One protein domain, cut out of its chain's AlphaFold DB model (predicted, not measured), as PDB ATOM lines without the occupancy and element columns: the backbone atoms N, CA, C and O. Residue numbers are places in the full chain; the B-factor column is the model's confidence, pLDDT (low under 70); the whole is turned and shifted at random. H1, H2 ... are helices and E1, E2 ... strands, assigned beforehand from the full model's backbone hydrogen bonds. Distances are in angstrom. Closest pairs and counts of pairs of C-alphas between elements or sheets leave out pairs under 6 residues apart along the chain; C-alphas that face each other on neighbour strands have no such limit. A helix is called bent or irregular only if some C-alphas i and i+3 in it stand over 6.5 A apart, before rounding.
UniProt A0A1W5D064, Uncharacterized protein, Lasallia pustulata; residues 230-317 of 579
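Overview. This is residues 230 to 317 of the 579 residues of an uncharacterized protein of Lasallia pustulata (UniProt A0A1W5D064). Look first for one long helix, H3, with the two-stranded hairpin E1 and E2 crossing over its residues 266 to 273. Before H3, the helices H1 and H2 make a V near its first end; beyond its last end, residues 280 to 292 form a long loop that folds back to E1, and the short helix H4 follows E2. The printed part has 88 residues, with four named helices and two named strands in the order H1 H2 H3 E1 E2 H4; the sheet, E1 - E2, is antiparallel and the class is mixed, helices and strands. The whole is loose, with a radius of gyration of the C-alphas of 16.0 A, and spans 44 by 33 by 23 A.

Along the chain. Find C-alpha 237 at (44.455, -11.625, -1.433); from there H1 runs 14.8 A to residue 246. H2, residues 249 to 258, measures 13.3 A and is irregular: C-alphas 253 and 256 are 8.2 A apart. H3 begins with C-alpha 260 at (38.718, 0.315, -7.099) and runs 28.7 A to residue 279. Next come E1, residues 293 to 298, 16.7 A long, and E2, residues 304 to 309, 15.3 A long. H4, residues 311 to 316, measures 8.7 A and ends with C-alpha 316 at (54.486, 17.015, -27.040).

Arrangement. Begin with H1 and H2, which touch and run opposite ways at a steep tilt of 53 degrees; their closest C-alphas, of Arg 244 and His 252, are 6.4 A apart. H2 and H3 are close but not clearly touching, with Val 257 and Ala 263 closest at 7.6 A between C-alphas. H3 and E1 come closest with the C-alphas of Lys 266 and Phe 296, 7.6 A apart, and H3 and E2 with those of Thr 270 and Phe 306, 7.7 A. In the hairpin of E1 and E2, directions at 149 degrees, look at N 295 and O 307, 2.8 A, and N 309 and O 293, 2.7 A, both within hydrogen-bond range. H1 and H3 are apart, as are H3 and H4. In H3 and H4 every O i to N i+4 pair is within hydrogen-bond range; H1 has 5 of 6, and H2 has 0 of 6 but 4 of 7 O i to N i+3 pairs.

Size, cuts and confidence. The two C-alphas farthest apart, of Thr 245 and Gly 281, are 45.1 A from each other. The printed part has no cut. The link from H3 to E1 is long, with 13 residues; the other links are tight. Residues 276 to 281, of which 276 to 279 belong to H3, stand free. The mean pLDDT of the printed part is 72.5, and 27 residues are under 70, among them residues 230 to 235, 287 to 291, 300 to 303 and 312 to 317.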
ATOM      1  N   ASN A 230      39.009   6.350   4.666       47.28
ATOM      2  CA  ASN A 230      39.832   7.188   5.552       47.28
ATOM      3  C   ASN A 230      41.332   6.840   5.539       47.28
ATOM      4  O   ASN A 230      42.098   7.491   6.243       47.28
ATOM      5  N   LYS A 231      41.763   5.844   4.748       57.03
ATOM      6  CA  LYS A 231      43.166   5.477   4.461       57.03
ATOM      7  C   LYS A 231      43.212   4.476   3.297       57.03
ATOM      8  O   LYS A 231      42.252   3.734   3.106       57.03
ATOM      9  N   ILE A 232      44.327   4.420   2.562       55.66
ATOM     10  CA  ILE A 232      44.603   3.311   1.630       55.66
ATOM     11  C   ILE A 232      44.816   2.054   2.485       55.66
ATOM     12  O   ILE A 232      45.841   1.944   3.155       55.66
ATOM     13  N   SER A 233      43.841   1.147   2.520       58.06
ATOM     14  CA  SER A 233      44.037  -0.203   3.057       58.06
ATOM     15  C   SER A 233      44.719  -1.073   2.005       58.06
ATOM     16  O   SER A 233      44.399  -0.953   0.825       58.06
ATOM     17  N   GLU A 234      45.632  -1.950   2.415       59.41
ATOM     18  CA  GLU A 234      46.231  -2.939   1.512       59.41
ATOM     19  C   GLU A 234      45.147  -3.874   0.942       59.41
ATOM     20  O   GLU A 234      44.268  -4.336   1.672       59.41
ATOM     21  N   MET A 235      45.197  -4.110  -0.373       66.62
ATOM     22  CA  MET A 235      44.247  -4.945  -1.116       66.62
ATOM     23  C   MET A 235      44.295  -6.396  -0.620       66.62
ATOM     24  O   MET A 235      45.386  -6.956  -0.482       66.62
ATOM     25  N   THR A 236      43.138  -7.023  -0.371       72.50
ATOM     26  CA  THR A 236      43.129  -8.397   0.157       72.50
ATOM     27  C   THR A 236      43.538  -9.411  -0.916       72.50
ATOM     28  O   THR A 236      43.426  -9.173  -2.124       72.50
ATOM     29  N   GLU A 237      44.027 -10.579  -0.495       70.38
ATOM     30  CA  GLU A 237      44.455 -11.625  -1.433       70.38
ATOM     31  C   GLU A 237      43.278 -12.220  -2.232       70.38
ATOM     32  O   GLU A 237      43.466 -12.658  -3.372       70.38
ATOM     33  N   GLU A 238      42.045 -12.170  -1.713       74.88
ATOM     34  CA  GLU A 238      40.852 -12.531  -2.488       74.88
ATOM     35  C   GLU A 238      40.570 -11.536  -3.627       74.88
ATOM     36  O   GLU A 238      40.292 -11.957  -4.753       74.88
ATOM     37  N   GLU A 239      40.688 -10.229  -3.362       69.62
ATOM     38  CA  GLU A 239      40.485  -9.161  -4.353       69.62
ATOM     39  C   GLU A 239      41.547  -9.241  -5.468       69.62
ATOM     40  O   GLU A 239      41.224  -9.172  -6.659       69.62
ATOM     41  N   ARG A 240      42.810  -9.520  -5.113       74.62
ATOM     42  CA  ARG A 240      43.889  -9.781  -6.086       74.62
ATOM     43  C   ARG A 240      43.598 -10.967  -6.992       74.62
ATOM     44  O   ARG A 240      43.905 -10.925  -8.188       74.62
ATOM     45  N   LYS A 241      43.040 -12.041  -6.437       77.56
ATOM     46  CA  LYS A 241      42.720 -13.250  -7.200       77.56
ATOM     47  C   LYS A 241      41.604 -12.995  -8.211       77.56
ATOM     48  O   LYS A 241      41.721 -13.460  -9.342       77.56
ATOM     49  N   ASP A 242      40.579 -12.226  -7.840       80.31
ATOM     50  CA  ASP A 242      39.520 -11.795  -8.762       80.31
ATOM     51  C   ASP A 242      40.089 -10.924  -9.895       80.31
ATOM     52  O   ASP A 242      39.871 -11.217 -11.073       80.31
ATOM     53  N   LEU A 243      40.927  -9.932  -9.575       76.56
ATOM     54  CA  LEU A 243      41.544  -9.066 -10.584       76.56
ATOM     55  C   LEU A 243      42.430  -9.837 -11.575       76.56
ATOM     56  O   LEU A 243      42.366  -9.569 -12.773       76.56
ATOM     57  N   ARG A 244      43.176 -10.862 -11.136       80.81
ATOM     58  CA  ARG A 244      43.971 -11.727 -12.037       80.81
ATOM     59  C   ARG A 244      43.135 -12.482 -13.072       80.81
ATOM     60  O   ARG A 244      43.678 -12.875 -14.102       80.81
ATOM     61  N   THR A 245      41.845 -12.706 -12.811       83.06
ATOM     62  CA  THR A 245      40.944 -13.355 -13.782       83.06
ATOM     63  C   THR A 245      40.403 -12.388 -14.831       83.06
ATOM     64  O   THR A 245      40.115 -12.806 -15.950       83.06
ATOM     65  N   LYS A 246      40.296 -11.100 -14.488       75.62
ATOM     66  CA  LYS A 246      39.728 -10.049 -15.347       75.62
ATOM     67  C   LYS A 246      40.797  -9.289 -16.130       75.62
ATOM     68  O   LYS A 246      40.541  -8.837 -17.242       75.62
ATOM     69  N   VAL A 247      41.990  -9.156 -15.558       77.31
ATOM     70  CA  VAL A 247      43.118  -8.428 -16.139       77.31
ATOM     71  C   VAL A 247      43.986  -9.391 -16.966       77.31
ATOM     72  O   VAL A 247      44.336 -10.468 -16.471       77.31
ATOM     73  N   PRO A 248      44.358  -9.049 -18.218       77.94
ATOM     74  CA  PRO A 248      45.279  -9.851 -19.023       77.94
ATOM     75  C   PRO A 248      46.626 -10.095 -18.328       77.94
ATOM     76  O   PRO A 248      47.113  -9.236 -17.595       77.94
ATOM     77  N   ARG A 249      47.257 -11.250 -18.596       72.50
ATOM     78  CA  ARG A 249      48.493 -11.696 -17.910       72.50
ATOM     79  C   ARG A 249      49.622 -10.666 -17.931       72.50
ATOM     80  O   ARG A 249      50.348 -10.553 -16.955       72.50
ATOM     81  N   GLU A 250      49.739  -9.904 -19.013       76.00
ATOM     82  CA  GLU A 250      50.773  -8.877 -19.198       76.00
ATOM     83  C   GLU A 250      50.686  -7.726 -18.181       76.00
ATOM     84  O   GLU A 250      51.668  -7.028 -17.962       76.00
ATOM     85  N   PHE A 251      49.533  -7.544 -17.529       65.31
ATOM     86  CA  PHE A 251      49.304  -6.478 -16.550       65.31
ATOM     87  C   PHE A 251      49.181  -6.999 -15.111       65.31
ATOM     88  O   PHE A 251      48.775  -6.265 -14.213       65.31
ATOM     89  N   HIS A 252      49.526  -8.268 -14.870       78.44
ATOM     90  CA  HIS A 252      49.447  -8.879 -13.538       78.44
ATOM     91  C   HIS A 252      50.454  -8.305 -12.534       78.44
ATOM     92  O   HIS A 252      50.247  -8.458 -11.330       78.44
ATOM     93  N   ASP A 253      51.491  -7.623 -13.012       75.12
ATOM     94  CA  ASP A 253      52.447  -6.895 -12.170       75.12
ATOM     95  C   ASP A 253      51.892  -5.541 -11.686       75.12
ATOM     96  O   ASP A 253      52.456  -4.936 -10.781       75.12
ATOM     97  N   PHE A 254      50.757  -5.095 -12.244       74.19
ATOM     98  CA  PHE A 254      50.132  -3.792 -11.984       74.19
ATOM     99  C   PHE A 254      48.700  -3.927 -11.441       74.19
ATOM    100  O   PHE A 254      47.835  -3.096 -11.713       74.19
ATOM    101  N   LEU A 255      48.398  -5.012 -10.718       72.00
ATOM    102  CA  LEU A 255      47.043  -5.280 -10.206       72.00
ATOM    103  C   LEU A 255      46.549  -4.214  -9.222       72.00
ATOM    104  O   LEU A 255      45.351  -3.979  -9.125       72.00
ATOM    105  N   ASP A 256      47.471  -3.558  -8.528       67.81
ATOM    106  CA  ASP A 256      47.220  -2.416  -7.649       67.81
ATOM    107  C   ASP A 256      46.615  -1.207  -8.383       67.81
ATOM    108  O   ASP A 256      45.878  -0.426  -7.785       67.81
ATOM    109  N   VAL A 257      46.858  -1.070  -9.691       70.06
ATOM    110  CA  VAL A 257      46.245  -0.027 -10.532       70.06
ATOM    111  C   VAL A 257      44.746  -0.272 -10.737       70.06
ATOM    112  O   VAL A 257      43.988   0.671 -10.957       70.06
ATOM    113  N   PHE A 258      44.308  -1.528 -10.641       71.69
ATOM    114  CA  PHE A 258      42.914  -1.932 -10.827       71.69
ATOM    115  C   PHE A 258      42.135  -2.028  -9.504       71.69
ATOM    116  O   PHE A 258      40.972  -2.432  -9.511       71.69
ATOM    117  N   ASP A 259      42.745  -1.641  -8.377       74.81
ATOM    118  CA  ASP A 259      42.064  -1.544  -7.087       74.81
ATOM    119  C   ASP A 259      41.101  -0.347  -7.077       74.81
ATOM    120  O   ASP A 259      41.495   0.825  -7.021       74.81
ATOM    121  N   ARG A 260      39.805  -0.665  -7.102       71.69
ATOM    122  CA  ARG A 260      38.718   0.315  -7.099       71.69
ATOM    123  C   ARG A 260      38.732   1.202  -5.852       71.69
ATOM    124  O   ARG A 260      38.550   2.409  -5.985       71.69
ATOM    125  N   LYS A 261      38.980   0.646  -4.661       72.44
ATOM    126  CA  LYS A 261      38.963   1.415  -3.403       72.44
ATOM    127  C   LYS A 261      40.140   2.382  -3.356       72.44
ATOM    128  O   LYS A 261      39.974   3.557  -3.033       72.44
ATOM    129  N   ALA A 262      41.331   1.922  -3.737       71.19
ATOM    130  CA  ALA A 262      42.499   2.796  -3.819       71.19
ATOM    131  C   ALA A 262      42.304   3.918  -4.856       71.19
ATOM    132  O   ALA A 262      42.737   5.050  -4.622       71.19
ATOM    133  N   ALA A 263      41.643   3.630  -5.982       71.00
ATOM    134  CA  ALA A 263      41.315   4.623  -7.002       71.00
ATOM    135  C   ALA A 263      40.301   5.670  -6.504       71.00
ATOM    136  O   ALA A 263      40.529   6.866  -6.686       71.00
ATOM    137  N   GLU A 264      39.230   5.247  -5.827       73.81
ATOM    138  CA  GLU A 264      38.214   6.141  -5.248       73.81
ATOM    139  C   GLU A 264      38.808   7.052  -4.158       73.81
ATOM    140  O   GLU A 264      38.556   8.258  -4.157       73.81
ATOM    141  N   PHE A 265      39.681   6.524  -3.290       75.69
ATOM    142  CA  PHE A 265      40.381   7.333  -2.284       75.69
ATOM    143  C   PHE A 265      41.297   8.394  -2.909       75.69
ATOM    144  O   PHE A 265      41.285   9.559  -2.503       75.69
ATOM    145  N   LYS A 266      42.093   8.004  -3.915       76.19
ATOM    146  CA  LYS A 266      42.961   8.934  -4.654       76.19
ATOM    147  C   LYS A 266      42.130  10.020  -5.343       76.19
ATOM    148  O   LYS A 266      42.513  11.184  -5.289       76.19
ATOM    149  N   LEU A 267      40.985   9.660  -5.927       76.62
ATOM    150  CA  LEU A 267      40.070  10.605  -6.569       76.62
ATOM    151  C   LEU A 267      39.532  11.647  -5.583       76.62
ATOM    152  O   LEU A 267      39.507  12.833  -5.909       76.62
ATOM    153  N   GLU A 268      39.136  11.237  -4.379       78.56
ATOM    154  CA  GLU A 268      38.634  12.174  -3.369       78.56
ATOM    155  C   GLU A 268      39.727  13.146  -2.908       78.56
ATOM    156  O   GLU A 268      39.526  14.360  -2.896       78.56
ATOM    157  N   LYS A 269      40.944  12.639  -2.671       80.12
ATOM    158  CA  LYS A 269      42.102  13.488  -2.357       80.12
ATOM    159  C   LYS A 269      42.478  14.433  -3.495       80.12
ATOM    160  O   LYS A 269      42.917  15.554  -3.242       80.12
ATOM    161  N   THR A 270      42.289  14.016  -4.746       82.50
ATOM    162  CA  THR A 270      42.452  14.899  -5.902       82.50
ATOM    163  C   THR A 270      41.440  16.042  -5.874       82.50
ATOM    164  O   THR A 270      41.841  17.180  -6.095       82.50
ATOM    165  N   LYS A 271      40.162  15.783  -5.566       83.12
ATOM    166  CA  LYS A 271      39.148  16.848  -5.471       83.12
ATOM    167  C   LYS A 271      39.462  17.844  -4.362       83.12
ATOM    168  O   LYS A 271      39.483  19.038  -4.641       83.12
ATOM    169  N   GLU A 272      39.790  17.364  -3.160       84.06
ATOM    170  CA  GLU A 272      40.182  18.226  -2.034       84.06
ATOM    171  C   GLU A 272      41.352  19.151  -2.416       84.06
ATOM    172  O   GLU A 272      41.320  20.356  -2.159       84.06
ATOM    173  N   TYR A 273      42.381  18.600  -3.077       84.62
ATOM    174  CA  TYR A 273      43.515  19.387  -3.563       84.62
ATOM    175  C   TYR A 273      43.074  20.442  -4.585       84.62
ATOM    176  O   TYR A 273      43.510  21.592  -4.500       84.62
ATOM    177  N   LEU A 274      42.233  20.072  -5.554       83.81
ATOM    178  CA  LEU A 274      41.772  20.994  -6.589       83.81
ATOM    179  C   LEU A 274      40.944  22.135  -5.992       83.81
ATOM    180  O   LEU A 274      41.217  23.291  -6.295       83.81
ATOM    181  N   GLU A 275      39.985  21.842  -5.115       86.38
ATOM    182  CA  GLU A 275      39.126  22.851  -4.488       86.38
ATOM    183  C   GLU A 275      39.925  23.852  -3.648       86.38
ATOM    184  O   GLU A 275      39.749  25.063  -3.791       86.38
ATOM    185  N   GLU A 276      40.859  23.375  -2.824       83.50
ATOM    186  CA  GLU A 276      41.670  24.250  -1.976       83.50
ATOM    187  C   GLU A 276      42.630  25.125  -2.794       83.50
ATOM    188  O   GLU A 276      42.798  26.310  -2.495       83.50
ATOM    189  N   ASN A 277      43.252  24.579  -3.844       78.75
ATOM    190  CA  ASN A 277      44.154  25.354  -4.700       78.75
ATOM    191  C   ASN A 277      43.398  26.297  -5.649       78.75
ATOM    192  O   ASN A 277      43.924  27.362  -5.968       78.75
ATOM    193  N   LEU A 278      42.165  25.962  -6.050       81.94
ATOM    194  CA  LEU A 278      41.257  26.890  -6.733       81.94
ATOM    195  C   LEU A 278      40.865  28.041  -5.798       81.94
ATOM    196  O   LEU A 278      40.961  29.202  -6.183       81.94
ATOM    197  N   ARG A 279      40.495  27.740  -4.545       81.81
ATOM    198  CA  ARG A 279      40.129  28.741  -3.527       81.81
ATOM    199  C   ARG A 279      41.281  29.691  -3.195       81.81
ATOM    200  O   ARG A 279      41.050  30.877  -2.984       81.81
ATOM    201  N   LYS A 280      42.515  29.177  -3.157       79.50
ATOM    202  CA  LYS A 280      43.746  29.968  -2.980       79.50
ATOM    203  C   LYS A 280      44.152  30.765  -4.224       79.50
ATOM    204  O   LYS A 280      45.041  31.600  -4.122       79.50
ATOM    205  N   GLY A 281      43.547  30.492  -5.383       69.88
ATOM    206  CA  GLY A 281      43.925  31.100  -6.660       69.88
ATOM    207  C   GLY A 281      45.241  30.574  -7.248       69.88
ATOM    208  O   GLY A 281      45.787  31.192  -8.153       69.88
ATOM    209  N   PHE A 282      45.768  29.448  -6.756       64.81
ATOM    210  CA  PHE A 282      47.014  28.848  -7.261       64.81
ATOM    211  C   PHE A 282      46.820  28.096  -8.579       64.81
ATOM    212  O   PHE A 282      47.763  27.947  -9.352       64.81
ATOM    213  N   ILE A 283      45.605  27.611  -8.833       81.19
ATOM    214  CA  ILE A 283      45.227  26.966 -10.092       81.19
ATOM    215  C   ILE A 283      43.923  27.568 -10.612       81.19
ATOM    216  O   ILE A 283      43.155  28.163  -9.860       81.19
ATOM    217  N   THR A 284      43.659  27.389 -11.903       69.38
ATOM    218  CA  THR A 284      42.422  27.834 -12.557       69.38
ATOM    219  C   THR A 284      41.945  26.755 -13.536       69.38
ATOM    220  O   THR A 284      42.777  25.983 -14.031       69.38
ATOM    221  N   PRO A 285      40.636  26.667 -13.836       79.25
ATOM    222  CA  PRO A 285      40.130  25.767 -14.865       79.25
ATOM    223  C   PRO A 285      40.804  26.034 -16.218       79.25
ATOM    224  O   PRO A 285      40.730  27.130 -16.769       79.25
ATOM    225  N   SER A 286      41.462  25.013 -16.766       73.06
ATOM    226  CA  SER A 286      42.137  25.104 -18.059       73.06
ATOM    227  C   SER A 286      41.217  24.640 -19.186       73.06
ATOM    228  O   SER A 286      40.626  23.566 -19.107       73.06
ATOM    229  N   ASN A 287      41.154  25.415 -20.272       66.69
ATOM    230  CA  ASN A 287      40.499  25.024 -21.528       66.69
ATOM    231  C   ASN A 287      41.483  24.378 -22.523       66.69
ATOM    232  O   ASN A 287      41.193  24.282 -23.718       66.69
ATOM    233  N   ALA A 288      42.676  23.983 -22.064       58.47
ATOM    234  CA  ALA A 288      43.667  23.354 -22.922       58.47
ATOM    235  C   ALA A 288      43.152  21.998 -23.446       58.47
ATOM    236  O   ALA A 288      42.576  21.222 -22.686       58.47
ATOM    237  N   PRO A 289      43.411  21.645 -24.719       56.66
ATOM    238  CA  PRO A 289      42.995  20.362 -25.292       56.66
ATOM    239  C   PRO A 289      43.838  19.172 -24.792       56.66
ATOM    240  O   PRO A 289      43.764  18.081 -25.357       56.66
ATOM    241  N   TYR A 290      44.661  19.376 -23.759       62.31
ATOM    242  CA  TYR A 290      45.589  18.399 -23.203       62.31
ATOM    243  C   TYR A 290      45.352  18.258 -21.700       62.31
ATOM    244  O   TYR A 290      45.181  19.256 -21.002       62.31
ATOM    245  N   ALA A 291      45.395  17.021 -21.209       65.31
ATOM    246  CA  ALA A 291      45.337  16.699 -19.790       65.31
ATOM    247  C   ALA A 291      46.617  15.963 -19.378       65.31
ATOM    248  O   ALA A 291      47.142  15.143 -20.137       65.31
ATOM    249  N   SER A 292      47.103  16.258 -18.176       73.62
ATOM    250  CA  SER A 292      48.251  15.585 -17.569       73.62
ATOM    251  C   SER A 292      47.794  14.637 -16.469       73.62
ATOM    252  O   SER A 292      46.807  14.895 -15.783       73.62
ATOM    253  N   LEU A 293      48.507  13.519 -16.331       74.94
ATOM    254  CA  LEU A 293      48.199  12.492 -15.340       74.94
ATOM    255  C   LEU A 293      48.477  13.025 -13.935       74.94
ATOM    256  O   LEU A 293      49.506  13.648 -13.700       74.94
ATOM    257  N   ILE A 294      47.579  12.751 -12.996       79.44
ATOM    258  CA  ILE A 294      47.781  13.051 -11.577       79.44
ATOM    259  C   ILE A 294      48.324  11.792 -10.903       79.44
ATOM    260  O   ILE A 294      47.782  10.702 -11.079       79.44
ATOM    261  N   LEU A 295      49.398  11.950 -10.137       79.25
ATOM    262  CA  LEU A 295      50.081  10.895  -9.401       79.25
ATOM    263  C   LEU A 295      50.105  11.228  -7.907       79.25
ATOM    264  O   LEU A 295      50.120  12.391  -7.511       79.25
ATOM    265  N   PHE A 296      50.166  10.197  -7.072       77.31
ATOM    266  CA  PHE A 296      50.375  10.348  -5.637       77.31
ATOM    267  C   PHE A 296      51.598   9.546  -5.201       77.31
ATOM    268  O   PHE A 296      51.704   8.371  -5.546       77.31
ATOM    269  N   ALA A 297      52.483  10.159  -4.413       75.25
ATOM    270  CA  ALA A 297      53.554   9.450  -3.710       75.25
ATOM    271  C   ALA A 297      53.285   9.452  -2.203       75.25
ATOM    272  O   ALA A 297      52.755  10.427  -1.675       75.25
ATOM    273  N   GLN A 298      53.656   8.390  -1.494       73.94
ATOM    274  CA  GLN A 298      53.575   8.363  -0.033       73.94
ATOM    275  C   GLN A 298      54.795   9.050   0.587       73.94
ATOM    276  O   GLN A 298      55.937   8.757   0.234       73.94
ATOM    277  N   LYS A 299      54.554   9.955   1.533       71.44
ATOM    278  CA  LYS A 299      55.579  10.542   2.396       71.44
ATOM    279  C   LYS A 299      55.956   9.573   3.514       71.44
ATOM    280  O   LYS A 299      55.191   8.681   3.872       71.44
ATOM    281  N   SER A 300      57.114   9.804   4.133       61.94
ATOM    282  CA  SER A 300      57.614   9.013   5.271       61.94
ATOM    283  C   SER A 300      56.681   9.006   6.490       61.94
ATOM    284  O   SER A 300      56.764   8.101   7.312       61.94
ATOM    285  N   ASN A 301      55.781   9.986   6.603       58.88
ATOM    286  CA  ASN A 301      54.754  10.071   7.642       58.88
ATOM    287  C   ASN A 301      53.421   9.383   7.261       58.88
ATOM    288  O   ASN A 301      52.481   9.419   8.048       58.88
ATOM    289  N   GLY A 302      53.332   8.768   6.074       63.69
ATOM    290  CA  GLY A 302      52.135   8.092   5.564       63.69
ATOM    291  C   GLY A 302      51.163   8.982   4.780       63.69
ATOM    292  O   GLY A 302      50.187   8.462   4.237       63.69
ATOM    293  N   ASP A 303      51.417  10.290   4.675       67.50
ATOM    294  CA  ASP A 303      50.567  11.204   3.903       67.50
ATOM    295  C   ASP A 303      50.823  11.091   2.397       67.50
ATOM    296  O   ASP A 303      51.946  10.850   1.953       67.50
ATOM    297  N   LEU A 304      49.790  11.330   1.587       74.44
ATOM    298  CA  LEU A 304      49.939  11.395   0.136       74.44
ATOM    299  C   LEU A 304      50.420  12.779  -0.307       74.44
ATOM    300  O   LEU A 304      49.855  13.811   0.051       74.44
ATOM    301  N   GLN A 305      51.443  12.791  -1.149       77.94
ATOM    302  CA  GLN A 305      51.912  13.963  -1.863       77.94
ATOM    303  C   GLN A 305      51.373  13.941  -3.290       77.94
ATOM    304  O   GLN A 305      51.589  12.983  -4.030       77.94
ATOM    305  N   PHE A 306      50.655  15.002  -3.648       83.62
ATOM    306  CA  PHE A 306      50.066  15.209  -4.965       83.62
ATOM    307  C   PHE A 306      51.142  15.623  -5.979       83.62
ATOM    308  O   PHE A 306      51.883  16.577  -5.742       83.62
ATOM    309  N   TYR A 307      51.202  14.927  -7.110       78.50
ATOM    310  CA  TYR A 307      52.079  15.211  -8.242       78.50
ATOM    311  C   TYR A 307      51.270  15.243  -9.536       78.50
ATOM    312  O   TYR A 307      50.267  14.551  -9.676       78.50
ATOM    313  N   VAL A 308      51.735  16.012 -10.516       79.00
ATOM    314  CA  VAL A 308      51.181  15.996 -11.873       79.00
ATOM    315  C   VAL A 308      52.301  15.619 -12.831       79.00
ATOM    316  O   VAL A 308      53.338  16.279 -12.879       79.00
ATOM    317  N   ASP A 309      52.105  14.536 -13.575       76.12
ATOM    318  CA  ASP A 309      53.041  14.069 -14.584       76.12
ATOM    319  C   ASP A 309      52.857  14.859 -15.882       76.12
ATOM    320  O   ASP A 309      52.028  14.563 -16.753       76.12
ATOM    321  N   TYR A 310      53.672  15.900 -16.000       71.31
ATOM    322  CA  TYR A 310      53.778  16.699 -17.205       71.31
ATOM    323  C   TYR A 310      54.728  16.094 -18.242       71.31
ATOM    324  O   TYR A 310      54.858  16.681 -19.302       71.31
ATOM    325  N   GLN A 311      55.374  14.939 -18.035       72.12
ATOM    326  CA  GLN A 311      56.433  14.456 -18.939       72.12
ATOM    327  C   GLN A 311      55.955  14.265 -20.385       72.12
ATOM    328  O   GLN A 311      56.624  14.703 -21.320       72.12
ATOM    329  N   LYS A 312      54.771  13.672 -20.594       66.94
ATOM    330  CA  LYS A 312      54.188  13.539 -21.943       66.94
ATOM    331  C   LYS A 312      53.759  14.882 -22.527       66.94
ATOM    332  O   LYS A 312      53.963  15.111 -23.719       66.94
ATOM    333  N   LEU A 313      53.193  15.767 -21.701       64.38
ATOM    334  CA  LEU A 313      52.849  17.120 -22.131       64.38
ATOM    335  C   LEU A 313      54.112  17.881 -22.538       64.38
ATOM    336  O   LEU A 313      54.113  18.468 -23.609       64.38
ATOM    337  N   ASN A 314      55.188  17.783 -21.761       66.19
ATOM    338  CA  ASN A 314      56.515  18.353 -22.000       66.19
ATOM    339  C   ASN A 314      57.171  17.778 -23.265       66.19
ATOM    340  O   ASN A 314      57.872  18.492 -23.976       66.19
ATOM    341  N   ALA A 315      56.926  16.501 -23.579       66.19
ATOM    342  CA  ALA A 315      57.421  15.856 -24.797       66.19
ATOM    343  C   ALA A 315      56.653  16.281 -26.064       66.19
ATOM    344  O   ALA A 315      57.216  16.287 -27.159       66.19
ATOM    345  N   LEU A 316      55.360  16.604 -25.932       56.19
ATOM    346  CA  LEU A 316      54.486  17.015 -27.040       56.19
ATOM    347  C   LEU A 316      54.396  18.531 -27.214       56.19
ATOM    348  O   LEU A 316      54.119  19.001 -28.323       56.19
ATOM    349  N   THR A 317      54.636  19.299 -26.151       50.16
ATOM    350  CA  THR A 317      54.817  20.741 -26.253       50.16
ATOM    351  C   THR A 317      56.025  20.958 -27.144       50.16
ATOM    352  O   THR A 317      57.164  20.638 -26.809       50.16
TER     353      THR A 317